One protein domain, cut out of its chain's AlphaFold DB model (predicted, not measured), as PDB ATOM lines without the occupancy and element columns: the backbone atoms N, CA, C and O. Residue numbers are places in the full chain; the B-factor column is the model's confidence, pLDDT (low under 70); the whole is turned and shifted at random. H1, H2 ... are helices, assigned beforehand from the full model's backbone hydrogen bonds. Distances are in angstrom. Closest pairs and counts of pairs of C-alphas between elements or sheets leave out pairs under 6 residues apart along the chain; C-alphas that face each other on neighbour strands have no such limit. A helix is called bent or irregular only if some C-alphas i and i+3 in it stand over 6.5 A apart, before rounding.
ATOM      1  N   PHE A  13      -5.460  47.128  -0.974       91.50
ATOM      2  CA  PHE A  13      -5.464  46.921  -2.424       91.50
ATOM      3  C   PHE A  13      -4.711  45.667  -2.871       91.50
ATOM      4  O   PHE A  13      -5.028  45.108  -3.915       91.50
ATOM      5  N   ASP A  14      -3.754  45.199  -2.072       90.44
ATOM      6  CA  ASP A  14      -3.025  43.970  -2.367       90.44
ATOM      7  C   ASP A  14      -3.894  42.735  -2.109       90.44
ATOM      8  O   ASP A  14      -4.006  41.841  -2.947       90.44
ATOM      9  N   THR A  15      -4.600  42.741  -0.978       92.19
ATOM     10  CA  THR A  15      -5.600  41.721  -0.648       92.19
ATOM     11  C   THR A  15      -6.750  41.739  -1.644       92.19
ATOM     12  O   THR A  15      -7.129  40.687  -2.147       92.19
ATOM     13  N   TYR A  16      -7.264  42.928  -1.970       94.44
ATOM     14  CA  TYR A  16      -8.270  43.116  -3.008       94.44
ATOM     15  C   TYR A  16      -7.828  42.457  -4.315       94.44
ATOM     16  O   TYR A  16      -8.560  41.633  -4.854       94.44
ATOM     17  N   ALA A  17      -6.617  42.768  -4.792       94.50
ATOM     18  CA  ALA A  17      -6.111  42.267  -6.062       94.50
ATOM     19  C   ALA A  17      -5.987  40.740  -6.074       94.50
ATOM     20  O   ALA A  17      -6.389  40.102  -7.044       94.50
ATOM     21  N   LEU A  18      -5.479  40.144  -4.992       94.25
ATOM     22  CA  LEU A  18      -5.362  38.692  -4.879       94.25
ATOM     23  C   LEU A  18      -6.722  38.000  -4.788       94.25
ATOM     24  O   LEU A  18      -6.947  37.022  -5.497       94.25
ATOM     25  N   VAL A  19      -7.633  38.497  -3.945       94.88
ATOM     26  CA  VAL A  19      -8.979  37.919  -3.809       94.88
ATOM     27  C   VAL A  19      -9.717  38.017  -5.133       94.88
ATOM     28  O   VAL A  19     -10.303  37.028  -5.570       94.88
ATOM     29  N   TYR A  20      -9.638  39.175  -5.788       94.94
ATOM     30  CA  TYR A  20     -10.206  39.393  -7.109       94.94
ATOM     31  C   TYR A  20      -9.632  38.393  -8.116       94.94
ATOM     32  O   TYR A  20     -10.386  37.676  -8.767       94.94
ATOM     33  N   ALA A  21      -8.304  38.289  -8.205       95.50
ATOM     34  CA  ALA A  21      -7.641  37.436  -9.181       95.50
ATOM     35  C   ALA A  21      -7.939  35.946  -8.967       95.50
ATOM     36  O   ALA A  21      -8.368  35.276  -9.903       95.50
ATOM     37  N   PHE A  22      -7.783  35.425  -7.745       95.75
ATOM     38  CA  PHE A  22      -8.082  34.020  -7.470       95.75
ATOM     39  C   PHE A  22      -9.556  33.705  -7.710       95.75
ATOM     40  O   PHE A  22      -9.859  32.762  -8.433       95.75
ATOM     41  N   THR A  23     -10.471  34.509  -7.159       94.75
ATOM     42  CA  THR A  23     -11.914  34.295  -7.343       94.75
ATOM     43  C   THR A  23     -12.272  34.305  -8.828       94.75
ATOM     44  O   THR A  23     -13.001  33.425  -9.275       94.75
ATOM     45  N   LEU A  24     -11.714  35.234  -9.615       93.62
ATOM     46  CA  LEU A  24     -11.962  35.329 -11.053       93.62
ATOM     47  C   LEU A  24     -11.525  34.066 -11.809       93.62
ATOM     48  O   LEU A  24     -12.264  33.584 -12.670       93.62
ATOM     49  N   LEU A  25     -10.363  33.504 -11.463       93.50
ATOM     50  CA  LEU A  25      -9.846  32.287 -12.092       93.50
ATOM     51  C   LEU A  25     -10.663  31.031 -11.771       93.50
ATOM     52  O   LEU A  25     -10.623  30.091 -12.556       93.50
ATOM     53  N   PHE A  26     -11.424  31.001 -10.675       93.00
ATOM     54  CA  PHE A  26     -12.407  29.935 -10.434       93.00
ATOM     55  C   PHE A  26     -13.766  30.260 -11.049       93.00
ATOM     56  O   PHE A  26     -14.442  29.372 -11.569       93.00
ATOM     57  N   LEU A  27     -14.163  31.532 -11.012       90.88
ATOM     58  CA  LEU A  27     -15.476  31.984 -11.447       90.88
ATOM     59  C   LEU A  27     -15.671  31.802 -12.949       90.88
ATOM     60  O   LEU A  27     -16.722  31.315 -13.356       90.88
ATOM     61  N   VAL A  28     -14.693  32.174 -13.780       88.50
ATOM     62  CA  VAL A  28     -14.852  32.090 -15.240       88.50
ATOM     63  C   VAL A  28     -14.956  30.639 -15.721       88.50
ATOM     64  O   VAL A  28     -15.951  30.326 -16.377       88.50
ATOM     65  N   PRO A  29     -14.046  29.714 -15.357       87.44
ATOM     66  CA  PRO A  29     -14.216  28.299 -15.684       87.44
ATOM     67  C   PRO A  29     -15.494  27.705 -15.086       87.44
ATOM     68  O   PRO A  29     -16.195  26.963 -15.769       87.44
ATOM     69  N   GLY A  30     -15.839  28.067 -13.844       87.38
ATOM     70  CA  GLY A  30     -17.082  27.631 -13.207       87.38
ATOM     71  C   GLY A  30     -18.323  28.077 -13.982       87.38
ATOM     72  O   GLY A  30     -19.226  27.279 -14.217       87.38
ATOM     73  N   SER A  31     -18.329  29.317 -14.469       85.50
ATOM     74  CA  SER A  31     -19.415  29.876 -15.280       85.50
ATOM     75  C   SER A  31     -19.530  29.189 -16.641       85.50
ATOM     76  O   SER A  31     -20.635  28.902 -17.095       85.50
ATOM     77  N   ILE A  32     -18.402  28.853 -17.273       84.25
ATOM     78  CA  ILE A  32     -18.389  28.072 -18.520       84.25
ATOM     79  C   ILE A  32     -18.958  26.666 -18.279       84.25
ATOM     80  O   ILE A  32     -19.805  26.211 -19.046       84.25
ATOM     81  N   LEU A  33     -18.561  26.003 -17.186       87.25
ATOM     82  CA  LEU A  33     -19.086  24.688 -16.801       87.25
ATOM     83  C   LEU A  33     -20.586  24.723 -16.493       87.25
ATOM     84  O   LEU A  33     -21.293  23.778 -16.821       87.25
ATOM     85  N   ILE A  34     -21.114  25.815 -15.932       84.56
ATOM     86  CA  ILE A  34     -22.567  25.984 -15.770       84.56
ATOM     87  C   ILE A  34     -23.283  25.924 -17.125       84.56
ATOM     88  O   ILE A  34     -24.373  25.356 -17.226       84.56
ATOM     89  N   GLY A  35     -22.658  26.459 -18.176       81.31
ATOM     90  CA  GLY A  35     -23.185  26.415 -19.538       81.31
ATOM     91  C   GLY A  35     -23.410  24.998 -20.073       81.31
ATOM     92  O   GLY A  35     -24.305  24.813 -20.898       81.31
ATOM     93  N   THR A  36     -22.665  24.005 -19.578       83.44
ATOM     94  CA  THR A  36     -22.759  22.601 -20.017       83.44
ATOM     95  C   THR A  36     -23.730  21.764 -19.183       83.44
ATOM     96  O   THR A  36     -24.019  20.621 -19.538       83.44
ATOM     97  N   LEU A  37     -24.272  22.316 -18.091       83.25
ATOM     98  CA  LEU A  37     -25.212  21.597 -17.236       83.25
ATOM     99  C   LEU A  37     -26.597  21.466 -17.904       83.25
ATOM    100  O   LEU A  37     -27.126  22.448 -18.439       83.25
ATOM    101  N   PRO A  38     -27.238  20.282 -17.821       79.12
ATOM    102  CA  PRO A  38     -28.546  20.042 -18.438       79.12
ATOM    103  C   PRO A  38     -29.697  20.731 -17.686       79.12
ATOM    104  O   PRO A  38     -30.763  20.972 -18.249       79.12
ATOM    105  N   PHE A  39     -29.487  21.071 -16.413       72.88
ATOM    106  CA  PHE A  39     -30.455  21.747 -15.550       72.88
ATOM    107  C   PHE A  39     -30.164  23.244 -15.452       72.88
ATOM    108  O   PHE A  39     -29.018  23.688 -15.512       72.88
ATOM    109  N   ARG A  40     -31.230  24.038 -15.306       63.69
ATOM    110  CA  ARG A  40     -31.150  25.502 -15.387       63.69
ATOM    111  C   ARG A  40     -31.114  26.216 -14.037       63.69
ATOM    112  O   ARG A  40     -30.819  27.403 -14.041       63.69
ATOM    113  N   THR A  41     -31.368  25.539 -12.912       66.94
ATOM    114  CA  THR A  41     -31.431  26.198 -11.595       66.94
ATOM    115  C   THR A  41     -31.182  25.261 -10.396       66.94
ATOM    116  O   THR A  41     -31.531  24.083 -10.428       66.94
ATOM    117  N   TYR A  42     -30.584  25.825  -9.334       67.31
ATOM    118  CA  TYR A  42     -30.554  25.389  -7.917       67.31
ATOM    119  C   TYR A  42     -30.153  23.946  -7.558       67.31
ATOM    120  O   TYR A  42     -30.370  23.520  -6.424       67.31
ATOM    121  N   THR A  43     -29.523  23.187  -8.451       84.44
ATOM    122  CA  THR A  43     -28.882  21.928  -8.044       84.44
ATOM    123  C   THR A  43     -27.617  22.204  -7.235       84.44
ATOM    124  O   THR A  43     -27.003  23.267  -7.358       84.44
ATOM    125  N   VAL A  44     -27.186  21.224  -6.437       86.50
ATOM    126  CA  VAL A  44     -25.939  21.324  -5.661       86.50
ATOM    127  C   VAL A  44     -24.763  21.676  -6.573       86.50
ATOM    128  O   VAL A  44     -24.038  22.618  -6.282       86.50
ATOM    129  N   SER A  45     -24.627  21.007  -7.723       85.75
ATOM    130  CA  SER A  45     -23.558  21.281  -8.691       85.75
ATOM    131  C   SER A  45     -23.586  22.720  -9.208       85.75
ATOM    132  O   SER A  45     -22.544  23.365  -9.281       85.75
ATOM    133  N   TYR A  46     -24.773  23.241  -9.526       84.00
ATOM    134  CA  TYR A  46     -24.929  24.621  -9.976       84.00
ATOM    135  C   TYR A  46     -24.513  25.610  -8.881       84.00
ATOM    136  O   TYR A  46     -23.698  26.499  -9.117       84.00
ATOM    137  N   LEU A  47     -25.026  25.420  -7.661       84.50
ATOM    138  CA  LEU A  47     -24.706  26.272  -6.516       84.50
ATOM    139  C   LEU A  47     -23.218  26.231  -6.174       84.50
ATOM    140  O   LEU A  47     -22.633  27.274  -5.892       84.50
ATOM    141  N   SER A  48     -22.586  25.060  -6.246       88.00
ATOM    142  CA  SER A  48     -21.149  24.914  -6.026       88.00
ATOM    143  C   SER A  48     -20.332  25.707  -7.044       88.00
ATOM    144  O   SER A  48     -19.418  26.422  -6.647       88.00
ATOM    145  N   LEU A  49     -20.674  25.646  -8.335       88.38
ATOM    146  CA  LEU A  49     -19.944  26.376  -9.380       88.38
ATOM    147  C   LEU A  49     -20.107  27.899  -9.277       88.38
ATOM    148  O   LEU A  49     -19.195  28.628  -9.660       88.38
ATOM    149  N   VAL A  50     -21.229  28.380  -8.733       83.75
ATOM    150  CA  VAL A  50     -21.462  29.816  -8.504       83.75
ATOM    151  C   VAL A  50     -20.810  30.300  -7.208       83.75
ATOM    152  O   VAL A  50     -20.181  31.353  -7.196       83.75
ATOM    153  N   ALA A  51     -20.961  29.562  -6.106       87.25
ATOM    154  CA  ALA A  51     -20.600  30.041  -4.772       87.25
ATOM    155  C   ALA A  51     -19.155  29.720  -4.369       87.25
ATOM    156  O   ALA A  51     -18.498  30.551  -3.741       87.25
ATOM    157  N   LEU A  52     -18.632  28.539  -4.730       91.75
ATOM    158  CA  LEU A  52     -17.286  28.129  -4.318       91.75
ATOM    159  C   LEU A  52     -16.179  29.071  -4.799       91.75
ATOM    160  O   LEU A  52     -15.272  29.292  -4.001       91.75
ATOM    161  N   PRO A  53     -16.218  29.679  -6.004       92.19
ATOM    162  CA  PRO A  53     -15.209  30.660  -6.398       92.19
ATOM    163  C   PRO A  53     -14.998  31.763  -5.356       92.19
ATOM    164  O   PRO A  53     -13.858  32.085  -5.021       92.19
ATOM    165  N   PHE A  54     -16.091  32.281  -4.785       89.81
ATOM    166  CA  PHE A  54     -16.055  33.353  -3.788       89.81
ATOM    167  C   PHE A  54     -15.520  32.899  -2.432       89.81
ATOM    168  O   PHE A  54     -15.089  33.741  -1.658       89.81
ATOM    169  N   VAL A  55     -15.514  31.596  -2.145       92.56
ATOM    170  CA  VAL A  55     -14.945  31.002  -0.925       92.56
ATOM    171  C   VAL A  55     -13.475  30.627  -1.144       92.56
ATOM    172  O   VAL A  55     -12.613  30.939  -0.324       92.56
ATOM    173  N   LEU A  56     -13.178  29.988  -2.278       93.50
ATOM    174  CA  LEU A  56     -11.846  29.506  -2.641       93.50
ATOM    175  C   LEU A  56     -10.866  30.651  -2.891       93.50
ATOM    176  O   LEU A  56      -9.698  30.532  -2.529       93.50
ATOM    177  N   GLY A  57     -11.328  31.763  -3.468       92.06
ATOM    178  CA  GLY A  57     -10.489  32.931  -3.713       92.06
ATOM    179  C   GLY A  57      -9.850  33.478  -2.433       92.06
ATOM    180  O   GLY A  57      -8.625  33.428  -2.310       92.06
ATOM    181  N   PRO A  58     -10.645  33.942  -1.449       90.50
ATOM    182  CA  PRO A  58     -10.134  34.368  -0.151       90.50
ATOM    183  C   PRO A  58      -9.329  33.282   0.560       90.50
ATOM    184  O   PRO A  58      -8.256  33.585   1.074       90.50
ATOM    185  N   LEU A  59      -9.781  32.020   0.538       92.50
ATOM    186  CA  LEU A  59      -9.044  30.911   1.150       92.50
ATOM    187  C   LEU A  59      -7.610  30.822   0.617       92.50
ATOM    188  O   LEU A  59      -6.668  30.734   1.399       92.50
ATOM    189  N   LEU A  60      -7.423  30.892  -0.703       92.31
ATOM    190  CA  LEU A  60      -6.094  30.840  -1.314       92.31
ATOM    191  C   LEU A  60      -5.249  32.068  -0.983       92.31
ATOM    192  O   LEU A  60      -4.039  31.935  -0.806       92.31
ATOM    193  N   VAL A  61      -5.861  33.241  -0.805       89.81
ATOM    194  CA  VAL A  61      -5.140  34.411  -0.287       89.81
ATOM    195  C   VAL A  61      -4.550  34.112   1.091       89.81
ATOM    196  O   VAL A  61      -3.337  34.241   1.249       89.81
ATOM    197  N   PHE A  62      -5.355  33.619   2.038       86.62
ATOM    198  CA  PHE A  62      -4.872  33.255   3.379       86.62
ATOM    199  C   PHE A  62      -3.855  32.110   3.351       86.62
ATOM    200  O   PHE A  62      -2.848  32.149   4.056       86.62
ATOM    201  N   LEU A  63      -4.066  31.088   2.516       87.81
ATOM    202  CA  LEU A  63      -3.127  29.968   2.403       87.81
ATOM    203  C   LEU A  63      -1.768  30.414   1.874       87.81
ATOM    204  O   LEU A  63      -0.742  29.910   2.340       87.81
ATOM    205  N   THR A  64      -1.758  31.388   0.963       81.88
ATOM    206  CA  THR A  64      -0.509  31.953   0.465       81.88
ATOM    207  C   THR A  64       0.187  32.860   1.473       81.88
ATOM    208  O   THR A  64       1.325  33.190   1.204       81.88
ATOM    209  N   ASP A  65      -0.387  33.238   2.621       76.31
ATOM    210  CA  ASP A  65       0.304  34.092   3.603       76.31
ATOM    211  C   ASP A  65       1.519  33.450   4.274       76.31
ATOM    212  O   ASP A  65       1.546  32.255   4.536       76.31
ATOM    213  N   CYS A  66       2.558  34.245   4.541       64.38
ATOM    214  CA  CYS A  66       3.841  33.736   5.035       64.38
ATOM    215  C   CYS A  66       3.942  33.679   6.569       64.38
ATOM    216  O   CYS A  66       4.844  33.015   7.060       64.38
ATOM    217  N   SER A  67       3.076  34.360   7.330       66.62
ATOM    218  CA  SER A  67       3.305  34.576   8.772       66.62
ATOM    219  C   SER A  67       2.733  33.500   9.698       66.62
ATOM    220  O   SER A  67       3.173  33.389  10.836       66.62
ATOM    221  N   ASP A  68       1.763  32.715   9.232       74.44
ATOM    222  CA  ASP A  68       0.872  31.972  10.126       74.44
ATOM    223  C   ASP A  68       0.978  30.453   9.955       74.44
ATOM    224  O   ASP A  68       1.172  29.938   8.844       74.44
ATOM    225  N   SER A  69       0.748  29.718  11.048       85.56
ATOM    226  CA  SER A  69       0.543  28.271  10.982       85.56
ATOM    227  C   SER A  69      -0.712  27.941  10.158       85.56
ATOM    228  O   SER A  69      -1.638  28.747  10.055       85.56
ATOM    229  N   LEU A  70      -0.791  26.733   9.582       87.44
ATOM    230  CA  LEU A  70      -1.983  26.317   8.824       87.44
ATOM    231  C   LEU A  70      -3.262  26.425   9.670       87.44
ATOM    232  O   LEU A  70      -4.307  26.821   9.160       87.44
ATOM    233  N   LYS A  71      -3.167  26.114  10.967       88.31
ATOM    234  CA  LYS A  71      -4.285  26.217  11.905       88.31
ATOM    235  C   LYS A  71      -4.777  27.661  12.020       88.31
ATOM    236  O   LYS A  71      -5.975  27.897  11.893       88.31
ATOM    237  N   ASP A  72      -3.866  28.612  12.200       87.44
ATOM    238  CA  ASP A  72      -4.223  30.022  12.382       87.44
ATOM    239  C   ASP A  72      -4.799  30.620  11.098       87.44
ATOM    240  O   ASP A  72      -5.813  31.310  11.145       87.44
ATOM    241  N   LYS A  73      -4.244  30.252   9.934       87.62
ATOM    242  CA  LYS A  73      -4.799  30.621   8.620       87.62
ATOM    243  C   LYS A  73      -6.244  30.164   8.459       87.62
ATOM    244  O   LYS A  73      -7.086  30.930   7.992       87.62
ATOM    245  N   LEU A  74      -6.538  28.920   8.838       89.69
ATOM    246  CA  LEU A  74      -7.882  28.356   8.729       89.69
ATOM    247  C   LEU A  74      -8.857  28.999   9.719       89.69
ATOM    248  O   LEU A  74     -10.003  29.236   9.349       89.69
ATOM    249  N   ILE A  75      -8.416  29.326  10.937       88.94
ATOM    250  CA  ILE A  75      -9.238  30.048  11.920       88.94
ATOM    251  C   ILE A  75      -9.534  31.468  11.427       88.94
ATOM    252  O   ILE A  75     -10.698  31.868  11.394       88.94
ATOM    253  N   ARG A  76      -8.506  32.202  10.981       87.38
ATOM    254  CA  ARG A  76      -8.646  33.534  10.372       87.38
ATOM    255  C   ARG A  76      -9.636  33.503   9.222       87.38
ATOM    256  O   ARG A  76     -10.574  34.291   9.199       87.38
ATOM    257  N   PHE A  77      -9.482  32.546   8.313       89.94
ATOM    258  CA  PHE A  77     -10.422  32.350   7.218       89.94
ATOM    259  C   PHE A  77     -11.842  32.050   7.721       89.94
ATOM    260  O   PHE A  77     -12.783  32.701   7.281       89.94
ATOM    261  N   ALA A  78     -12.014  31.117   8.660       90.12
ATOM    262  CA  ALA A  78     -13.328  30.725   9.170       90.12
ATOM    263  C   ALA A  78     -14.088  31.887   9.827       90.12
ATOM    264  O   ALA A  78     -15.313  31.941   9.734       90.12
ATOM    265  N   VAL A  79     -13.379  32.825  10.458       89.62
ATOM    266  CA  VAL A  79     -13.980  34.005  11.096       89.62
ATOM    267  C   VAL A  79     -14.176  35.155  10.109       89.62
ATOM    268  O   VAL A  79     -15.233  35.786  10.103       89.62
ATOM    269  N   LEU A  80     -13.195  35.424   9.247       88.88
ATOM    270  CA  LEU A  80     -13.267  36.530   8.293       88.88
ATOM    271  C   LEU A  80     -14.222  36.232   7.138       88.88
ATOM    272  O   LEU A  80     -14.863  37.149   6.636       88.88
ATOM    273  N   MET A  81     -14.365  34.972   6.724       91.88
ATOM    274  CA  MET A  81     -15.178  34.616   5.562       91.88
ATOM    275  C   MET A  81     -16.658  35.009   5.730       91.88
ATOM    276  O   MET A  81     -17.162  35.705   4.847       91.88
ATOM    277  N   PRO A  82     -17.366  34.684   6.834       91.19
ATOM    278  CA  PRO A  82     -18.735  35.160   7.048       91.19
ATOM    279  C   PRO A  82     -18.857  36.688   6.995       91.19
ATOM    280  O   PRO A  82     -19.782  37.216   6.380       91.19
ATOM    281  N   ILE A  83     -17.893  37.403   7.581       91.44
ATOM    282  CA  ILE A  83     -17.869  38.871   7.614       91.44
ATOM    283  C   ILE A  83     -17.674  39.440   6.202       91.44
ATOM    284  O   ILE A  83     -18.379  40.371   5.806       91.44
ATOM    285  N   ILE A  84     -16.760  38.856   5.422       91.06
ATOM    286  CA  ILE A  84     -16.505  39.215   4.023       91.06
ATOM    287  C   ILE A  84     -17.752  38.976   3.174       91.06
ATOM    288  O   ILE A  84     -18.104  39.847   2.385       91.06
ATOM    289  N   ILE A  85     -18.447  37.845   3.353       90.62
ATOM    290  CA  ILE A  85     -19.686  37.534   2.623       90.62
ATOM    291  C   ILE A  85     -20.758  38.568   2.944       90.62
ATOM    292  O   ILE A  85     -21.308  39.180   2.033       90.62
ATOM    293  N   ILE A  86     -21.043  38.790   4.230       91.81
ATOM    294  CA  ILE A  86     -22.096  39.716   4.660       91.81
ATOM    295  C   ILE A  86     -21.787  41.130   4.172       91.81
ATOM    296  O   ILE A  86     -22.653  41.787   3.597       91.81
ATOM    297  N   THR A  87     -20.549  41.590   4.351       89.56
ATOM    298  CA  THR A  87     -20.134  42.927   3.917       89.56
ATOM    299  C   THR A  87     -20.154  43.046   2.394       89.56
ATOM    300  O   THR A  87     -20.704  44.010   1.875       89.56
ATOM    301  N   GLY A  88     -19.613  42.067   1.666       86.81
ATOM    302  CA  GLY A  88     -19.582  42.059   0.203       86.81
ATOM    303  C   GLY A  88     -20.984  42.066  -0.405       86.81
ATOM    304  O   GLY A  88     -21.269  42.883  -1.278       86.81
ATOM    305  N   ILE A  89     -21.889  41.227   0.110       87.69
ATOM    306  CA  ILE A  89     -23.306  41.229  -0.280       87.69
ATOM    307  C   ILE A  89     -23.945  42.580   0.053       87.69
ATOM    308  O   ILE A  89     -24.634  43.145  -0.791       87.69
ATOM    309  N   SER A  90     -23.689  43.126   1.244       87.62
ATOM    310  CA  SER A  90     -24.252  44.416   1.654       87.62
ATOM    311  C   SER A  90     -23.798  45.548   0.734       87.62
ATOM    312  O   SER A  90     -24.626  46.351   0.321       87.62
ATOM    313  N   VAL A  91     -22.517  45.583   0.350       86.19
ATOM    314  CA  VAL A  91     -21.987  46.545  -0.629       86.19
ATOM    315  C   VAL A  91     -22.741  46.424  -1.952       86.19
ATOM    316  O   VAL A  91     -23.241  47.427  -2.449       86.19
ATOM    317  N   VAL A  92     -22.908  45.208  -2.481       85.69
ATOM    318  CA  VAL A  92     -23.643  44.980  -3.738       85.69
ATOM    319  C   VAL A  92     -25.094  45.463  -3.639       85.69
ATOM    320  O   VAL A  92     -25.560  46.189  -4.517       85.69
ATOM    321  N   PHE A  93     -25.808  45.104  -2.570       85.38
ATOM    322  CA  PHE A  93     -27.209  45.494  -2.381       85.38
ATOM    323  C   PHE A  93     -27.377  47.000  -2.183       85.38
ATOM    324  O   PHE A  93     -28.249  47.604  -2.805       85.38
ATOM    325  N   VAL A  94     -26.538  47.626  -1.357       87.62
ATOM    326  CA  VAL A  94     -26.580  49.076  -1.124       87.62
ATOM    327  C   VAL A  94     -26.245  49.833  -2.407       87.62
ATOM    328  O   VAL A  94     -26.932  50.798  -2.730       87.62
ATOM    329  N   SER A  95     -25.257  49.377  -3.184       82.81
ATOM    330  CA  SER A  95     -24.963  49.954  -4.499       82.81
ATOM    331  C   SER A  95     -26.140  49.805  -5.464       82.81
ATOM    332  O   SER A  95     -26.486  50.768  -6.142       82.81
ATOM    333  N   ALA A  96     -26.805  48.646  -5.496       82.75
ATOM    334  CA  ALA A  96     -27.983  48.438  -6.337       82.75
ATOM    335  C   ALA A  96     -29.148  49.371  -5.954       82.75
ATOM    336  O   ALA A  96     -29.766  49.971  -6.831       82.75
ATOM    337  N   ILE A  97     -29.408  49.552  -4.653       87.38
ATOM    338  CA  ILE A  97     -30.421  50.497  -4.152       87.38
ATOM    339  C   ILE A  97     -30.027  51.941  -4.485       87.38
ATOM    340  O   ILE A  97     -30.862  52.717  -4.941       87.38
ATOM    341  N   GLY A  98     -28.753  52.303  -4.316       84.75
ATOM    342  CA  GLY A  98     -28.241  53.634  -4.647       84.75
ATOM    343  C   GLY A  98     -28.362  53.983  -6.134       84.75
ATOM    344  O   GLY A  98     -28.483  55.155  -6.479       84.75
ATOM    345  N   PHE A 111     -28.513  51.349 -24.180       84.06
ATOM    346  CA  PHE A 111     -27.579  50.227 -24.033       84.06
ATOM    347  C   PHE A 111     -26.190  50.526 -24.602       84.06
ATOM    348  O   PHE A 111     -25.209  50.138 -23.983       84.06
ATOM    349  N   GLY A 112     -26.077  51.293 -25.693       84.44
ATOM    350  CA  GLY A 112     -24.771  51.712 -26.214       84.44
ATOM    351  C   GLY A 112     -23.944  52.507 -25.194       84.44
ATOM    352  O   GLY A 112     -22.762  52.231 -25.003       84.44
ATOM    353  N   VAL A 113     -24.573  53.448 -24.482       87.75
ATOM    354  CA  VAL A 113     -23.916  54.238 -23.426       87.75
ATOM    355  C   VAL A 113     -23.617  53.368 -22.204       87.75
ATOM    356  O   VAL A 113     -22.520  53.428 -21.653       87.75
ATOM    357  N   LEU A 114     -24.565  52.519 -21.799       84.31
ATOM    358  CA  LEU A 114     -24.407  51.625 -20.649       84.31
ATOM    359  C   LEU A 114     -23.291  50.591 -20.854       84.31
ATOM    360  O   LEU A 114     -22.590  50.275 -19.895       84.31
ATOM    361  N   THR A 115     -23.069  50.121 -22.085       85.81
ATOM    362  CA  THR A 115     -21.928  49.261 -22.434       85.81
ATOM    363  C   THR A 115     -20.605  49.968 -22.148       85.81
ATOM    364  O   THR A 115     -19.745  49.407 -21.471       85.81
ATOM    365  N   TRP A 116     -20.450  51.222 -22.587       88.19
ATOM    366  CA  TRP A 116     -19.242  52.004 -22.306       88.19
ATOM    367  C   TRP A 116     -19.049  52.266 -20.816       88.19
ATOM    368  O   TRP A 116     -17.940  52.094 -20.313       88.19
ATOM    369  N   ILE A 117     -20.119  52.621 -20.098       88.31
ATOM    370  CA  ILE A 117     -20.073  52.789 -18.639       88.31
ATOM    371  C   ILE A 117     -19.598  51.492 -17.980       88.31
ATOM    372  O   ILE A 117     -18.673  51.526 -17.176       88.31
ATOM    373  N   SER A 118     -20.166  50.345 -18.363       85.44
ATOM    374  CA  SER A 118     -19.785  49.038 -17.821       85.44
ATOM    375  C   SER A 118     -18.309  48.714 -18.066       85.44
ATOM    376  O   SER A 118     -17.614  48.303 -17.137       85.44
ATOM    377  N   VAL A 119     -17.805  48.961 -19.278       89.62
ATOM    378  CA  VAL A 119     -16.395  48.742 -19.630       89.62
ATOM    379  C   VAL A 119     -15.471  49.654 -18.827       89.62
ATOM    380  O   VAL A 119     -14.484  49.181 -18.267       89.62
ATOM    381  N   VAL A 120     -15.793  50.944 -18.721       92.19
ATOM    382  CA  VAL A 120     -14.997  51.896 -17.934       92.19
ATOM    383  C   VAL A 120     -14.993  51.500 -16.457       92.19
ATOM    384  O   VAL A 120     -13.928  51.452 -15.843       92.19
ATOM    385  N   SER A 121     -16.151  51.151 -15.892       89.81
ATOM    386  CA  SER A 121     -16.255  50.666 -14.514       89.81
ATOM    387  C   SER A 121     -15.419  49.408 -14.291       89.81
ATOM    388  O   SER A 121     -14.688  49.340 -13.306       89.81
ATOM    389  N   LEU A 122     -15.472  48.445 -15.216       90.69
ATOM    390  CA  LEU A 122     -14.666  47.228 -15.159       90.69
ATOM    391  C   LEU A 122     -13.165  47.540 -15.151       90.69
ATOM    392  O   LEU A 122     -12.431  47.015 -14.314       90.69
ATOM    393  N   VAL A 123     -12.708  48.418 -16.047       92.56
ATOM    394  CA  VAL A 123     -11.300  48.831 -16.100       92.56
ATOM    395  C   VAL A 123     -10.885  49.467 -14.778       92.56
ATOM    396  O   VAL A 123      -9.889  49.038 -14.205       92.56
ATOM    397  N   ILE A 124     -11.668  50.418 -14.253       93.56
ATOM    398  CA  ILE A 124     -11.388  51.098 -12.975       93.56
ATOM    399  C   ILE A 124     -11.254  50.091 -11.831       93.56
ATOM    400  O   ILE A 124     -10.308  50.143 -11.049       93.56
ATOM    401  N   VAL A 125     -12.187  49.149 -11.758       92.19
ATOM    402  CA  VAL A 125     -12.225  48.080 -10.760       92.19
ATOM    403  C   VAL A 125     -11.015  47.143 -10.861       92.19
ATOM    404  O   VAL A 125     -10.533  46.648  -9.841       92.19
ATOM    405  N   ALA A 126     -10.513  46.897 -12.069       93.38
ATOM    406  CA  ALA A 126      -9.351  46.050 -12.315       93.38
ATOM    407  C   ALA A 126      -8.010  46.794 -12.170       93.38
ATOM    408  O   ALA A 126      -6.971  46.140 -12.063       93.38
ATOM    409  N   LEU A 127      -7.998  48.134 -12.114       94.88
ATOM    410  CA  LEU A 127      -6.767  48.932 -11.993       94.88
ATOM    411  C   LEU A 127      -5.842  48.486 -10.848       94.88
ATOM    412  O   LEU A 127      -4.637  48.421 -11.095       94.88
ATOM    413  N   PRO A 128      -6.326  48.132  -9.637       95.00
ATOM    414  CA  PRO A 128      -5.457  47.679  -8.548       95.00
ATOM    415  C   PRO A 128      -4.646  46.409  -8.856       95.00
ATOM    416  O   PRO A 128      -3.640  46.166  -8.189       95.00
ATOM    417  N   LEU A 129      -5.025  45.620  -9.871       95.38
ATOM    418  CA  LEU A 129      -4.268  44.440 -10.299       95.38
ATOM    419  C   LEU A 129      -2.889  44.812 -10.863       95.38
ATOM    420  O   LEU A 129      -1.920  44.094 -10.632       95.38
ATOM    421  N   LEU A 130      -2.772  45.945 -11.561       96.25
ATOM    422  CA  LEU A 130      -1.523  46.380 -12.195       96.25
ATOM    423  C   LEU A 130      -0.401  46.692 -11.185       96.25
ATOM    424  O   LEU A 130       0.673  46.092 -11.297       96.25
ATOM    425  N   PRO A 131      -0.595  47.569 -10.175       94.44
ATOM    426  CA  PRO A 131       0.436  47.808  -9.175       94.44
ATOM    427  C   PRO A 131       0.720  46.554  -8.338       94.44
ATOM    428  O   PRO A 131       1.877  46.324  -7.995       94.44
ATOM    429  N   ALA A 132      -0.286  45.716  -8.056       93.19
ATOM    430  CA  ALA A 132      -0.113  44.458  -7.325       93.19
ATOM    431  C   ALA A 132       0.704  43.410  -8.107       93.19
ATOM    432  O   ALA A 132       1.471  42.646  -7.517       93.19
ATOM    433  N   LEU A 133       0.566  43.369  -9.434       95.25
ATOM    434  CA  LEU A 133       1.412  42.554 -10.299       95.25
ATOM    435  C   LEU A 133       2.849  43.077 -10.278       95.25
ATOM    436  O   LEU A 133       3.792  42.319 -10.063       95.25
ATOM    437  N   PHE A 134       3.016  44.384 -10.462       94.00
ATOM    438  CA  PHE A 134       4.328  45.013 -10.544       94.00
ATOM    439  C   PHE A 134       5.162  44.841  -9.269       94.00
ATOM    440  O   PHE A 134       6.358  44.556  -9.347       94.00
ATOM    441  N   THR A 135       4.544  44.967  -8.091       90.62
ATOM    442  CA  THR A 135       5.228  44.733  -6.808       90.62
ATOM    443  C   THR A 135       5.745  43.301  -6.690       90.62
ATOM    444  O   THR A 135       6.867  43.101  -6.233       90.62
ATOM    445  N   ARG A 136       4.974  42.311  -7.152       90.44
ATOM    446  CA  ARG A 136       5.370  40.893  -7.124       90.44
ATOM    447  C   ARG A 136       6.426  40.551  -8.158       90.44
ATOM    448  O   ARG A 136       7.375  39.850  -7.830       90.44
ATOM    449  N   LEU A 137       6.322  41.102  -9.368       91.75
ATOM    450  CA  LEU A 137       7.338  40.933 -10.411       91.75
ATOM    451  C   LEU A 137       8.705  41.484  -9.983       91.75
ATOM    452  O   LEU A 137       9.737  40.924 -10.339       91.75
ATOM    453  N   ARG A 138       8.728  42.548  -9.170       88.31
ATOM    454  CA  ARG A 138       9.964  43.068  -8.563       88.31
ATOM    455  C   ARG A 138      10.519  42.200  -7.430       88.31
ATOM    456  O   ARG A 138      11.678  42.361  -7.072       88.31
ATOM    457  N   SER A 139       9.711  41.298  -6.877       78.56
ATOM    458  CA  SER A 139      10.043  40.447  -5.732       78.56
ATOM    459  C   SER A 139       9.836  38.965  -6.065       78.56
ATOM    460  O   SER A 139       9.254  38.222  -5.273       78.56
ATOM    461  N   LEU A 140      10.288  38.512  -7.241       80.19
ATOM    462  CA  LEU A 140      10.191  37.111  -7.699       80.19
ATOM    463  C   LEU A 140      11.170  36.154  -6.995       80.19
ATOM    464  O   LEU A 140      11.578  35.138  -7.547       80.19
ATOM    465  N   THR A 141      11.563  36.470  -5.768       81.00
ATOM    466  CA  THR A 141      12.515  35.680  -4.983       81.00
ATOM    467  C   THR A 141      11.883  34.427  -4.373       81.00
ATOM    468  O   THR A 141      12.606  33.493  -4.036       81.00
ATOM    469  N   SER A 142      10.548  34.372  -4.257       84.12
ATOM    470  CA  SER A 142       9.815  33.240  -3.680       84.12
ATOM    471  C   SER A 142       8.802  32.628  -4.653       84.12
ATOM    472  O   SER A 142       8.151  33.328  -5.436       84.12
ATOM    473  N   VAL A 143       8.608  31.303  -4.559       86.56
ATOM    474  CA  VAL A 143       7.588  30.559  -5.329       86.56
ATOM    475  C   VAL A 143       6.197  31.150  -5.097       86.56
ATOM    476  O   VAL A 143       5.410  31.283  -6.031       86.56
ATOM    477  N   ARG A 144       5.913  31.583  -3.862       86.12
ATOM    478  CA  ARG A 144       4.681  32.290  -3.502       86.12
ATOM    479  C   ARG A 144       4.473  33.530  -4.372       86.12
ATOM    480  O   ARG A 144       3.407  33.684  -4.964       86.12
ATOM    481  N   SER A 145       5.471  34.412  -4.431       87.19
ATOM    482  CA  SER A 145       5.393  35.653  -5.206       87.19
ATOM    483  C   SER A 145       5.196  35.365  -6.696       87.19
ATOM    484  O   SER A 145       4.352  35.991  -7.336       87.19
ATOM    485  N   ALA A 146       5.878  34.341  -7.224       90.62
ATOM    486  CA  ALA A 146       5.711  33.891  -8.603       90.62
ATOM    487  C   ALA A 146       4.287  33.378  -8.894       90.62
ATOM    488  O   ALA A 146       3.677  33.800  -9.875       90.62
ATOM    489  N   VAL A 147       3.723  32.530  -8.026       92.25
ATOM    490  CA  VAL A 147       2.342  32.027  -8.164       92.25
ATOM    491  C   VAL A 147       1.338  33.175  -8.113       92.25
ATOM    492  O   VAL A 147       0.458  33.266  -8.966       92.25
ATOM    493  N   GLN A 148       1.482  34.085  -7.149       93.19
ATOM    494  CA  GLN A 148       0.597  35.240  -7.035       93.19
ATOM    495  C   GLN A 148       0.705  36.171  -8.256       93.19
ATOM    496  O   GLN A 148      -0.315  36.647  -8.749       93.19
ATOM    497  N   ALA A 149       1.914  36.407  -8.779       94.56
ATOM    498  CA  ALA A 149       2.118  37.197  -9.993       94.56
ATOM    499  C   ALA A 149       1.455  36.539 -11.212       94.56
ATOM    500  O   ALA A 149       0.742  37.212 -11.955       94.56
ATOM    501  N   ALA A 150       1.630  35.227 -11.385       95.50
ATOM    502  CA  ALA A 150       1.011  34.471 -12.472       95.50
ATOM    503  C   ALA A 150      -0.523  34.530 -12.409       95.50
ATOM    504  O   ALA A 150      -1.175  34.767 -13.424       95.50
ATOM    505  N   VAL A 151      -1.098  34.387 -11.212       95.75
ATOM    506  CA  VAL A 151      -2.547  34.476 -10.987       95.75
ATOM    507  C   VAL A 151      -3.087  35.868 -11.315       95.75
ATOM    508  O   VAL A 151      -4.097  35.982 -12.008       95.75
ATOM    509  N   ILE A 152      -2.408  36.935 -10.880       96.62
ATOM    510  CA  ILE A 152      -2.817  38.310 -11.201       96.62
ATOM    511  C   ILE A 152      -2.695  38.577 -12.707       96.62
ATOM    512  O   ILE A 152      -3.601  39.164 -13.296       96.62
ATOM    513  N   ALA A 153      -1.616  38.124 -13.352       97.38
ATOM    514  CA  ALA A 153      -1.438  38.271 -14.796       97.38
ATOM    515  C   ALA A 153      -2.541  37.547 -15.586       97.38
ATOM    516  O   ALA A 153      -3.123  38.122 -16.506       97.38
ATOM    517  N   ALA A 154      -2.885  36.319 -15.187       96.56
ATOM    518  CA  ALA A 154      -3.987  35.573 -15.784       96.56
ATOM    519  C   ALA A 154      -5.332  36.291 -15.583       96.56
ATOM    520  O   ALA A 154      -6.106  36.415 -16.529       96.56
ATOM    521  N   ALA A 155      -5.586  36.835 -14.390       95.62
ATOM    522  CA  ALA A 155      -6.785  37.620 -14.110       95.62
ATOM    523  C   ALA A 155      -6.882  38.885 -14.980       95.62
ATOM    524  O   ALA A 155      -7.951  39.170 -15.516       95.62
ATOM    525  N   ILE A 156      -5.776  39.610 -15.186       96.31
ATOM    526  CA  ILE A 156      -5.722  40.752 -16.116       96.31
ATOM    527  C   ILE A 156      -6.066  40.303 -17.541       96.31
ATOM    528  O   ILE A 156      -6.855  40.964 -18.213       96.31
ATOM    529  N   GLY A 157      -5.527  39.165 -17.989       95.75
ATOM    530  CA  GLY A 157      -5.860  38.580 -19.290       95.75
ATOM    531  C   GLY A 157      -7.354  38.271 -19.425       95.75
ATOM    532  O   GLY A 157      -7.971  38.644 -20.419       95.75
ATOM    533  N   VAL A 158      -7.961  37.670 -18.399       92.19
ATOM    534  CA  VAL A 158      -9.407  37.408 -18.361       92.19
ATOM    535  C   VAL A 158     -10.212  38.709 -18.432       92.19
ATOM    536  O   VAL A 158     -11.145  38.795 -19.226       92.19
ATOM    537  N   VAL A 159      -9.843  39.739 -17.664       92.50
ATOM    538  CA  VAL A 159     -10.502  41.055 -17.728       92.50
ATOM    539  C   VAL A 159     -10.392  41.654 -19.131       92.50
ATOM    540  O   VAL A 159     -11.392  42.130 -19.663       92.50
ATOM    541  N   ALA A 160      -9.215  41.591 -19.760       93.81
ATOM    542  CA  ALA A 160      -9.010  42.087 -21.118       93.81
ATOM    543  C   ALA A 160      -9.901  41.357 -22.138       93.81
ATOM    544  O   ALA A 160     -10.506  42.003 -22.992       93.81
ATOM    545  N   VAL A 161     -10.046  40.033 -22.009       89.94
ATOM    546  CA  VAL A 161     -10.961  39.234 -22.840       89.94
ATOM    547  C   VAL A 161     -12.415  39.644 -22.612       89.94
ATOM    548  O   VAL A 161     -13.146  39.827 -23.580       89.94
ATOM    549  N   VAL A 162     -12.844  39.839 -21.360       86.88
ATOM    550  CA  VAL A 162     -14.214  40.287 -21.047       86.88
ATOM    551  C   VAL A 162     -14.486  41.674 -21.631       86.88
ATOM    552  O   VAL A 162     -15.532  41.876 -22.248       86.88
ATOM    553  N   VAL A 163     -13.546  42.617 -21.503       89.88
ATOM    554  CA  VAL A 163     -13.649  43.954 -22.110       89.88
ATOM    555  C   VAL A 163     -13.753  43.846 -23.629       89.88
ATOM    556  O   VAL A 163     -14.656  44.436 -24.220       89.88
ATOM    557  N   TRP A 164     -12.877  43.061 -24.256       90.12
ATOM    558  CA  TRP A 164     -12.890  42.857 -25.701       90.12
ATOM    559  C   TRP A 164     -14.214  42.253 -26.178       90.12
ATOM    560  O   TRP A 164     -14.820  42.786 -27.104       90.12
ATOM    561  N   LEU A 165     -14.715  41.208 -25.515       84.94
ATOM    562  CA  LEU A 165     -16.003  40.586 -25.833       84.94
ATOM    563  C   LEU A 165     -17.185  41.546 -25.647       84.94
ATOM    564  O   LEU A 165     -18.140  41.492 -26.416       84.94
ATOM    565  N   THR A 166     -17.119  42.425 -24.645       83.00
ATOM    566  CA  THR A 166     -18.170  43.416 -24.356       83.00
ATOM    567  C   THR A 166     -18.207  44.533 -25.400       83.00
ATOM    568  O   THR A 166     -19.285  45.015 -25.742       83.00
ATOM    569  N   LEU A 167     -17.040  44.944 -25.908       86.81
ATOM    570  CA  LEU A 167     -16.906  45.969 -26.951       86.81
ATOM    571  C   LEU A 167     -17.039  45.418 -28.378       86.81
ATOM    572  O   LEU A 167     -17.214  46.195 -29.316       86.81
ATOM    573  N   SER A 168     -16.918  44.102 -28.548       85.00
ATOM    574  CA  SER A 168     -17.102  43.431 -29.835       85.00
ATOM    575  C   SER A 168     -18.554  43.513 -30.308       85.00
ATOM    576  O   SER A 168     -19.447  43.987 -29.605       85.00
ATOM    577  N   THR A 169     -18.795  43.057 -31.537       67.81
ATOM    578  CA  THR A 169     -20.092  43.135 -32.213       67.81
ATOM    579  C   THR A 169     -21.233  42.629 -31.313       67.81
ATOM    580  O   THR A 169     -21.100  41.547 -30.720       67.81
ATOM    581  N   PRO A 170     -22.360  43.363 -31.211       64.00
ATOM    582  CA  PRO A 170     -23.521  42.922 -30.443       64.00
ATOM    583  C   PRO A 170     -23.942  41.508 -30.857       64.00
ATOM    584  O   PRO A 170     -24.120  41.249 -32.042       64.00
ATOM    585  N   GLY A 171     -24.083  40.602 -29.889       60.31
ATOM    586  CA  GLY A 171     -24.412  39.192 -30.138       60.31
ATOM    587  C   GLY A 171     -23.273  38.221 -29.830       60.31
ATOM    588  O   GLY A 171     -23.554  37.135 -29.351       60.31
ATOM    589  N   THR A 172     -22.005  38.641 -29.915       68.81
ATOM    590  CA  THR A 172     -20.845  37.739 -29.727       68.81
ATOM    591  C   THR A 172     -20.902  36.945 -28.410       68.81
ATOM    592  O   THR A 172     -20.713  35.734 -28.397       68.81
ATOM    593  N   LEU A 173     -21.222  37.594 -27.286       64.38
ATOM    594  CA  LEU A 173     -21.386  36.908 -25.994       64.38
ATOM    595  C   LEU A 173     -22.639  36.021 -25.933       64.38
ATOM    596  O   LEU A 173     -22.594  34.973 -25.297       64.38
ATOM    597  N   ALA A 174     -23.731  36.434 -26.581       63.25
ATOM    598  CA  ALA A 174     -24.986  35.678 -26.648       63.25
ATOM    599  C   ALA A 174     -24.876  34.431 -27.539       63.25
ATOM    600  O   ALA A 174     -25.546  33.436 -27.275       63.25
ATOM    601  N   ASP A 175     -23.999  34.479 -28.541       71.06
ATOM    602  CA  ASP A 175     -23.679  33.358 -29.422       71.06
ATOM    603  C   ASP A 175     -22.734  32.360 -28.734       71.06
ATOM    604  O   ASP A 175     -22.800  31.156 -28.982       71.06
ATOM    605  N   LEU A 176     -21.865  32.846 -27.840       69.75
ATOM    606  CA  LEU A 176     -20.882  32.030 -27.123       69.75
ATOM    607  C   LEU A 176     -21.428  31.381 -25.847       69.75
ATOM    608  O   LEU A 176     -20.950  30.318 -25.448       69.75
ATOM    609  N   ALA A 177     -22.379  32.020 -25.164       71.75
ATOM    610  CA  ALA A 177     -22.839  31.569 -23.860       71.75
ATOM    611  C   ALA A 177     -24.324  31.856 -23.623       71.75
ATOM    612  O   ALA A 177     -24.906  32.823 -24.108       71.75
ATOM    613  N   ARG A 178     -24.949  31.019 -22.790       76.69
ATOM    614  CA  ARG A 178     -26.325  31.239 -22.336       76.69
ATOM    615  C   ARG A 178     -26.437  32.544 -21.537       76.69
ATOM    616  O   ARG A 178     -25.525  32.917 -20.803       76.69
ATOM    617  N   LYS A 179     -27.605  33.192 -21.596       73.06
ATOM    618  CA  LYS A 179     -27.883  34.468 -20.909       73.06
ATOM    619  C   LYS A 179     -27.570  34.449 -19.407       73.06
ATOM    620  O   LYS A 179     -27.066  35.436 -18.885       73.06
ATOM    621  N   ASP A 180     -27.860  33.350 -18.715       71.56
ATOM    622  CA  ASP A 180     -27.551  33.196 -17.293       71.56
ATOM    623  C   ASP A 180     -26.038  33.178 -17.037       71.56
ATOM    624  O   ASP A 180     -25.564  33.896 -16.164       71.56
ATOM    625  N   VAL A 181     -25.265  32.465 -17.861       78.06
ATOM    626  CA  VAL A 181     -23.792  32.438 -17.790       78.06
ATOM    627  C   VAL A 181     -23.194  33.825 -18.029       78.06
ATOM    628  O   VAL A 181     -22.301  34.242 -17.295       78.06
ATOM    629  N   ILE A 182     -23.720  34.574 -19.003       78.00
ATOM    630  CA  ILE A 182     -23.277  35.949 -19.277       78.00
ATOM    631  C   ILE A 182     -23.503  36.839 -18.053       78.00
ATOM    632  O   ILE A 182     -22.617  37.607 -17.689       78.00
ATOM    633  N   ILE A 183     -24.656  36.716 -17.388       77.25
ATOM    634  CA  ILE A 183     -24.957  37.482 -16.171       77.25
ATOM    635  C   ILE A 183     -23.980  37.126 -15.045       77.25
ATOM    636  O   ILE A 183     -23.508  38.032 -14.361       77.25
ATOM    637  N   TYR A 184     -23.623  35.851 -14.867       77.81
ATOM    638  CA  TYR A 184     -22.640  35.457 -13.851       77.81
ATOM    639  C   TYR A 184     -21.231  35.945 -14.159       77.81
ATOM    640  O   TYR A 184     -20.541  36.383 -13.243       77.81
ATOM    641  N   ILE A 185     -20.805  35.925 -15.423       79.38
ATOM    642  CA  ILE A 185     -19.484  36.432 -15.810       79.38
ATOM    643  C   ILE A 185     -19.466  37.954 -15.678       79.38
ATOM    644  O   ILE A 185     -18.677  38.491 -14.911       79.38
ATOM    645  N   VAL A 186     -20.359  38.668 -16.362       78.44
ATOM    646  CA  VAL A 186     -20.361  40.137 -16.359       78.44
ATOM    647  C   VAL A 186     -20.672  40.675 -14.963       78.44
ATOM    648  O   VAL A 186     -19.892  41.459 -14.425       78.44
ATOM    649  N   GLY A 187     -21.762  40.228 -14.335       78.00
ATOM    650  CA  GLY A 187     -22.145  40.651 -12.985       78.00
ATOM    651  C   GLY A 187     -21.143  40.200 -11.921       78.00
ATOM    652  O   GLY A 187     -20.816  40.956 -11.009       78.00
ATOM    653  N   GLY A 188     -20.581  39.001 -12.064       83.31
ATOM    654  CA  GLY A 188     -19.500  38.504 -11.218       83.31
ATOM    655  C   GLY A 188     -18.281  39.411 -11.237       83.31
ATOM    656  O   GLY A 188     -17.850  39.870 -10.183       83.31
ATOM    657  N   VAL A 189     -17.757  39.697 -12.432       83.44
ATOM    658  CA  VAL A 189     -16.528  40.474 -12.659       83.44
ATOM    659  C   VAL A 189     -16.699  41.946 -12.273       83.44
ATOM    660  O   VAL A 189     -15.771  42.549 -11.728       83.44
ATOM    661  N   THR A 190     -17.875  42.522 -12.536       80.50
ATOM    662  CA  THR A 190     -18.117  43.961 -12.356       80.50
ATOM    663  C   THR A 190     -18.717  44.332 -11.003       80.50
ATOM    664  O   THR A 190     -18.465  45.443 -10.545       80.50
ATOM    665  N   TRP A 191     -19.502  43.460 -10.356       81.94
ATOM    666  CA  TRP A 191     -20.257  43.813  -9.139       81.94
ATOM    667  C   TRP A 191     -19.860  42.980  -7.924       81.94
ATOM    668  O   TRP A 191     -19.528  43.540  -6.878       81.94
ATOM    669  N   TYR A 192     -19.861  41.650  -8.047       85.75
ATOM    670  CA  TYR A 192     -19.596  40.777  -6.900       85.75
ATOM    671  C   TYR A 192     -18.111  40.777  -6.523       85.75
ATOM    672  O   TYR A 192     -17.758  41.105  -5.394       85.75
ATOM    673  N   LEU A 193     -17.221  40.477  -7.467       89.88
ATOM    674  CA  LEU A 193     -15.774  40.427  -7.239       89.88
ATOM    675  C   LEU A 193     -15.213  41.688  -6.548       89.88
ATOM    676  O   LEU A 193     -14.456  41.536  -5.587       89.88
ATOM    677  N   PRO A 194     -15.599  42.917  -6.943       89.44
ATOM    678  CA  PRO A 194     -15.101  44.131  -6.297       89.44
ATOM    679  C   PRO A 194     -15.605  44.288  -4.865       89.44
ATOM    680  O   PRO A 194     -14.822  44.623  -3.979       89.44
ATOM    681  N   GLY A 195     -16.889  44.001  -4.616       89.69
ATOM    682  CA  GLY A 195     -17.471  44.064  -3.274       89.69
ATOM    683  C   GLY A 195     -16.792  43.090  -2.310       89.69
ATOM    684  O   GLY A 195     -16.400  43.472  -1.208       89.69
ATOM    685  N   PHE A 196     -16.573  41.849  -2.751       89.62
ATOM    686  CA  PHE A 196     -15.887  40.827  -1.959       89.62
ATOM    687  C   PHE A 196     -14.396  41.139  -1.774       89.62
ATOM    688  O   PHE A 196     -13.876  41.005  -0.668       89.62
ATOM    689  N   GLY A 197     -13.709  41.604  -2.822       90.56
ATOM    690  CA  GLY A 197     -12.307  42.014  -2.745       90.56
ATOM    691  C   GLY A 197     -12.092  43.185  -1.783       90.56
ATOM    692  O   GLY A 197     -11.143  43.169  -0.998       90.56
ATOM    693  N   LEU A 198     -12.980  44.188  -1.806       90.25
ATOM    694  CA  LEU A 198     -12.910  45.348  -0.910       90.25
ATOM    695  C   LEU A 198     -13.169  44.933   0.534       90.25
ATOM    696  O   LEU A 198     -12.384  45.285   1.413       90.25
ATOM    697  N   ALA A 199     -14.219  44.141   0.767       90.62
ATOM    698  CA  ALA A 199     -14.521  43.603   2.086       90.62
ATOM    699  C   ALA A 199     -13.329  42.812   2.643       90.62
ATOM    700  O   ALA A 199     -12.885  43.074   3.758       90.62
ATOM    701  N   ALA A 200     -12.750  41.906   1.851       89.81
ATOM    702  CA  ALA A 200     -11.580  41.140   2.261       89.81
ATOM    703  C   ALA A 200     -10.377  42.035   2.578       89.81
ATOM    704  O   ALA A 200      -9.733  41.847   3.607       89.81
ATOM    705  N   GLY A 201     -10.088  43.031   1.737       89.38
ATOM    706  CA  GLY A 201      -8.981  43.954   1.973       89.38
ATOM    707  C   GLY A 201      -9.149  44.808   3.226       89.38
ATOM    708  O   GLY A 201      -8.177  45.001   3.955       89.38
ATOM    709  N   ILE A 202     -10.361  45.294   3.498       90.69
ATOM    710  CA  ILE A 202     -10.662  46.093   4.690       90.69
ATOM    711  C   ILE A 202     -10.545  45.223   5.940       90.69
ATOM    712  O   ILE A 202      -9.773  45.545   6.840       90.69
ATOM    713  N   TRP A 203     -11.256  44.095   5.988       89.56
ATOM    714  CA  TRP A 203     -11.320  43.265   7.191       89.56
ATOM    715  C   TRP A 203      -9.993  42.588   7.524       89.56
ATOM    716  O   TRP A 203      -9.629  42.505   8.695       89.56
ATOM    717  N   ARG A 204      -9.221  42.192   6.506       84.94
ATOM    718  CA  ARG A 204      -7.868  41.662   6.706       84.94
ATOM    719  C   ARG A 204      -6.898  42.721   7.232       84.94
ATOM    720  O   ARG A 204      -6.003  42.378   7.992       84.94
ATOM    721  N   ARG A 205      -7.074  43.994   6.860       85.56
ATOM    722  CA  ARG A 205      -6.254  45.093   7.390       85.56
ATOM    723  C   ARG A 205      -6.635  45.481   8.817       85.56
ATOM    724  O   ARG A 205      -5.759  45.781   9.613       85.56
ATOM    725  N   VAL A 206      -7.929  45.478   9.138       83.06
ATOM    726  CA  VAL A 206      -8.425  45.790  10.491       83.06
ATOM    727  C   VAL A 206      -7.942  44.763  11.524       83.06
ATOM    728  O   VAL A 206      -7.899  45.075  12.709       83.06
ATOM    729  N   GLY A 207      -7.523  43.571  11.091       63.94
ATOM    730  CA  GLY A 207      -6.875  42.608  11.978       63.94
ATOM    731  C   GLY A 207      -7.854  41.960  12.948       63.94
ATOM    732  O   GLY A 207      -7.521  41.748  14.112       63.94
TER     733      GLY A 207
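This is residues 13 to 98 and 111 to 207 of the 209 residues of an uncharacterized protein of Actinobacteria bacterium HGW-Actinobacteria-10 (UniProt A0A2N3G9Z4). This is a compact block of helices built round H1: its hairpin partner H2 and the bent helix H8 run along it, and H6 crosses it on another side. H4 and H5 pack on H6 one after the other, H3 crosses H8b and packs on the last part of H2, and little H7 sits at the corner after H6. The printed part has 183 residues with eight named helices, H1 to H8 in order, and no named strand; its class is all helix. The radius of gyration of the C-alphas is 16.6 A, and the rounded outline spans 48 by 37 by 34 A.

Find C-alpha 13 at (-5.464, 46.921, -2.424); from there H1 runs 34.6 A to residue 36. H2, residues 44 to 63, has a kink of 44 degrees near residue 51 and is only just irregular, with C-alphas 50 and 53 6.7 A apart. H3, residues 70 to 98, is 40.2 A long, with a kink of 33 degrees near residue 82. Look for C-alpha 111 at (-27.579, 50.227, -24.033), where H4 begins; it ends at residue 126. H5 holds residues 129 to 137, H6 residues 143 to 167 over 36.1 A, and H7 residues 172 to 176. H8, residues 179 to 206, was assigned as one helix by its hydrogen bonds but is bent, with C-alphas 190 and 193 6.6 A apart; its arms are H8a, residues 179 to 190, and H8b, residues 193 to 206, which ends with C-alpha 206 at (-8.425, 45.790, 10.491).

Start with the bundle, helices side by side, of H1, H2 and H8b. H1 and H2 form a hairpin at a shallow tilt of 23 degrees; their closest C-alphas, Thr 23 and Gly 57, are 4.1 A apart. Residues 13 to 24 of H1 touch H8b, closest at C-alphas Tyr 16 and Gly 197, 4.2 A. Residues 80 to 92 of H3 touch H8b at a steep tilt of 52 degrees, with C-alphas Gly 88 and Phe 196 closest at 4.5 A. Residues 17 to 25 of H1 touch H6 at a steep tilt of 58 degrees, closest at C-alphas Ala 21 and Ala 155, 5.0 A. H4 touches H6 at 9 degrees, opposite ways, with C-alphas Val 119 and Val 163 closest at 6.1 A. H5 and H6 form a hairpin, closest at C-alphas Leu 133 and Ala 149, 5.4 A. H6 and H7 only just touch, only at the corner, with 3 pairs of C-alphas within 8 A; the closest, Leu 165 and Leu 173, are 6.5 A apart. H1 and H3 are apart. Each O i to N i+4 pair is within hydrogen-bond range in H4, H6, H7, H8a and H8b, against 18 of 20 in H1, 12 of 16 in H2, 23 of 25 in H3 and 4 of 5 in H5.

The two C-alphas farthest apart, Ser 69 and Gly 112, are 50.7 A apart. Residues 99 to 110 are not printed, and C-alphas 98 and 111 are 19.7 A apart across the cut. Of the links printed whole, none is long. The mean pLDDT of the printed part is 86.4; look for values under 70 at residues 40 to 42, 66 to 67, 169 to 174, 176 and 207.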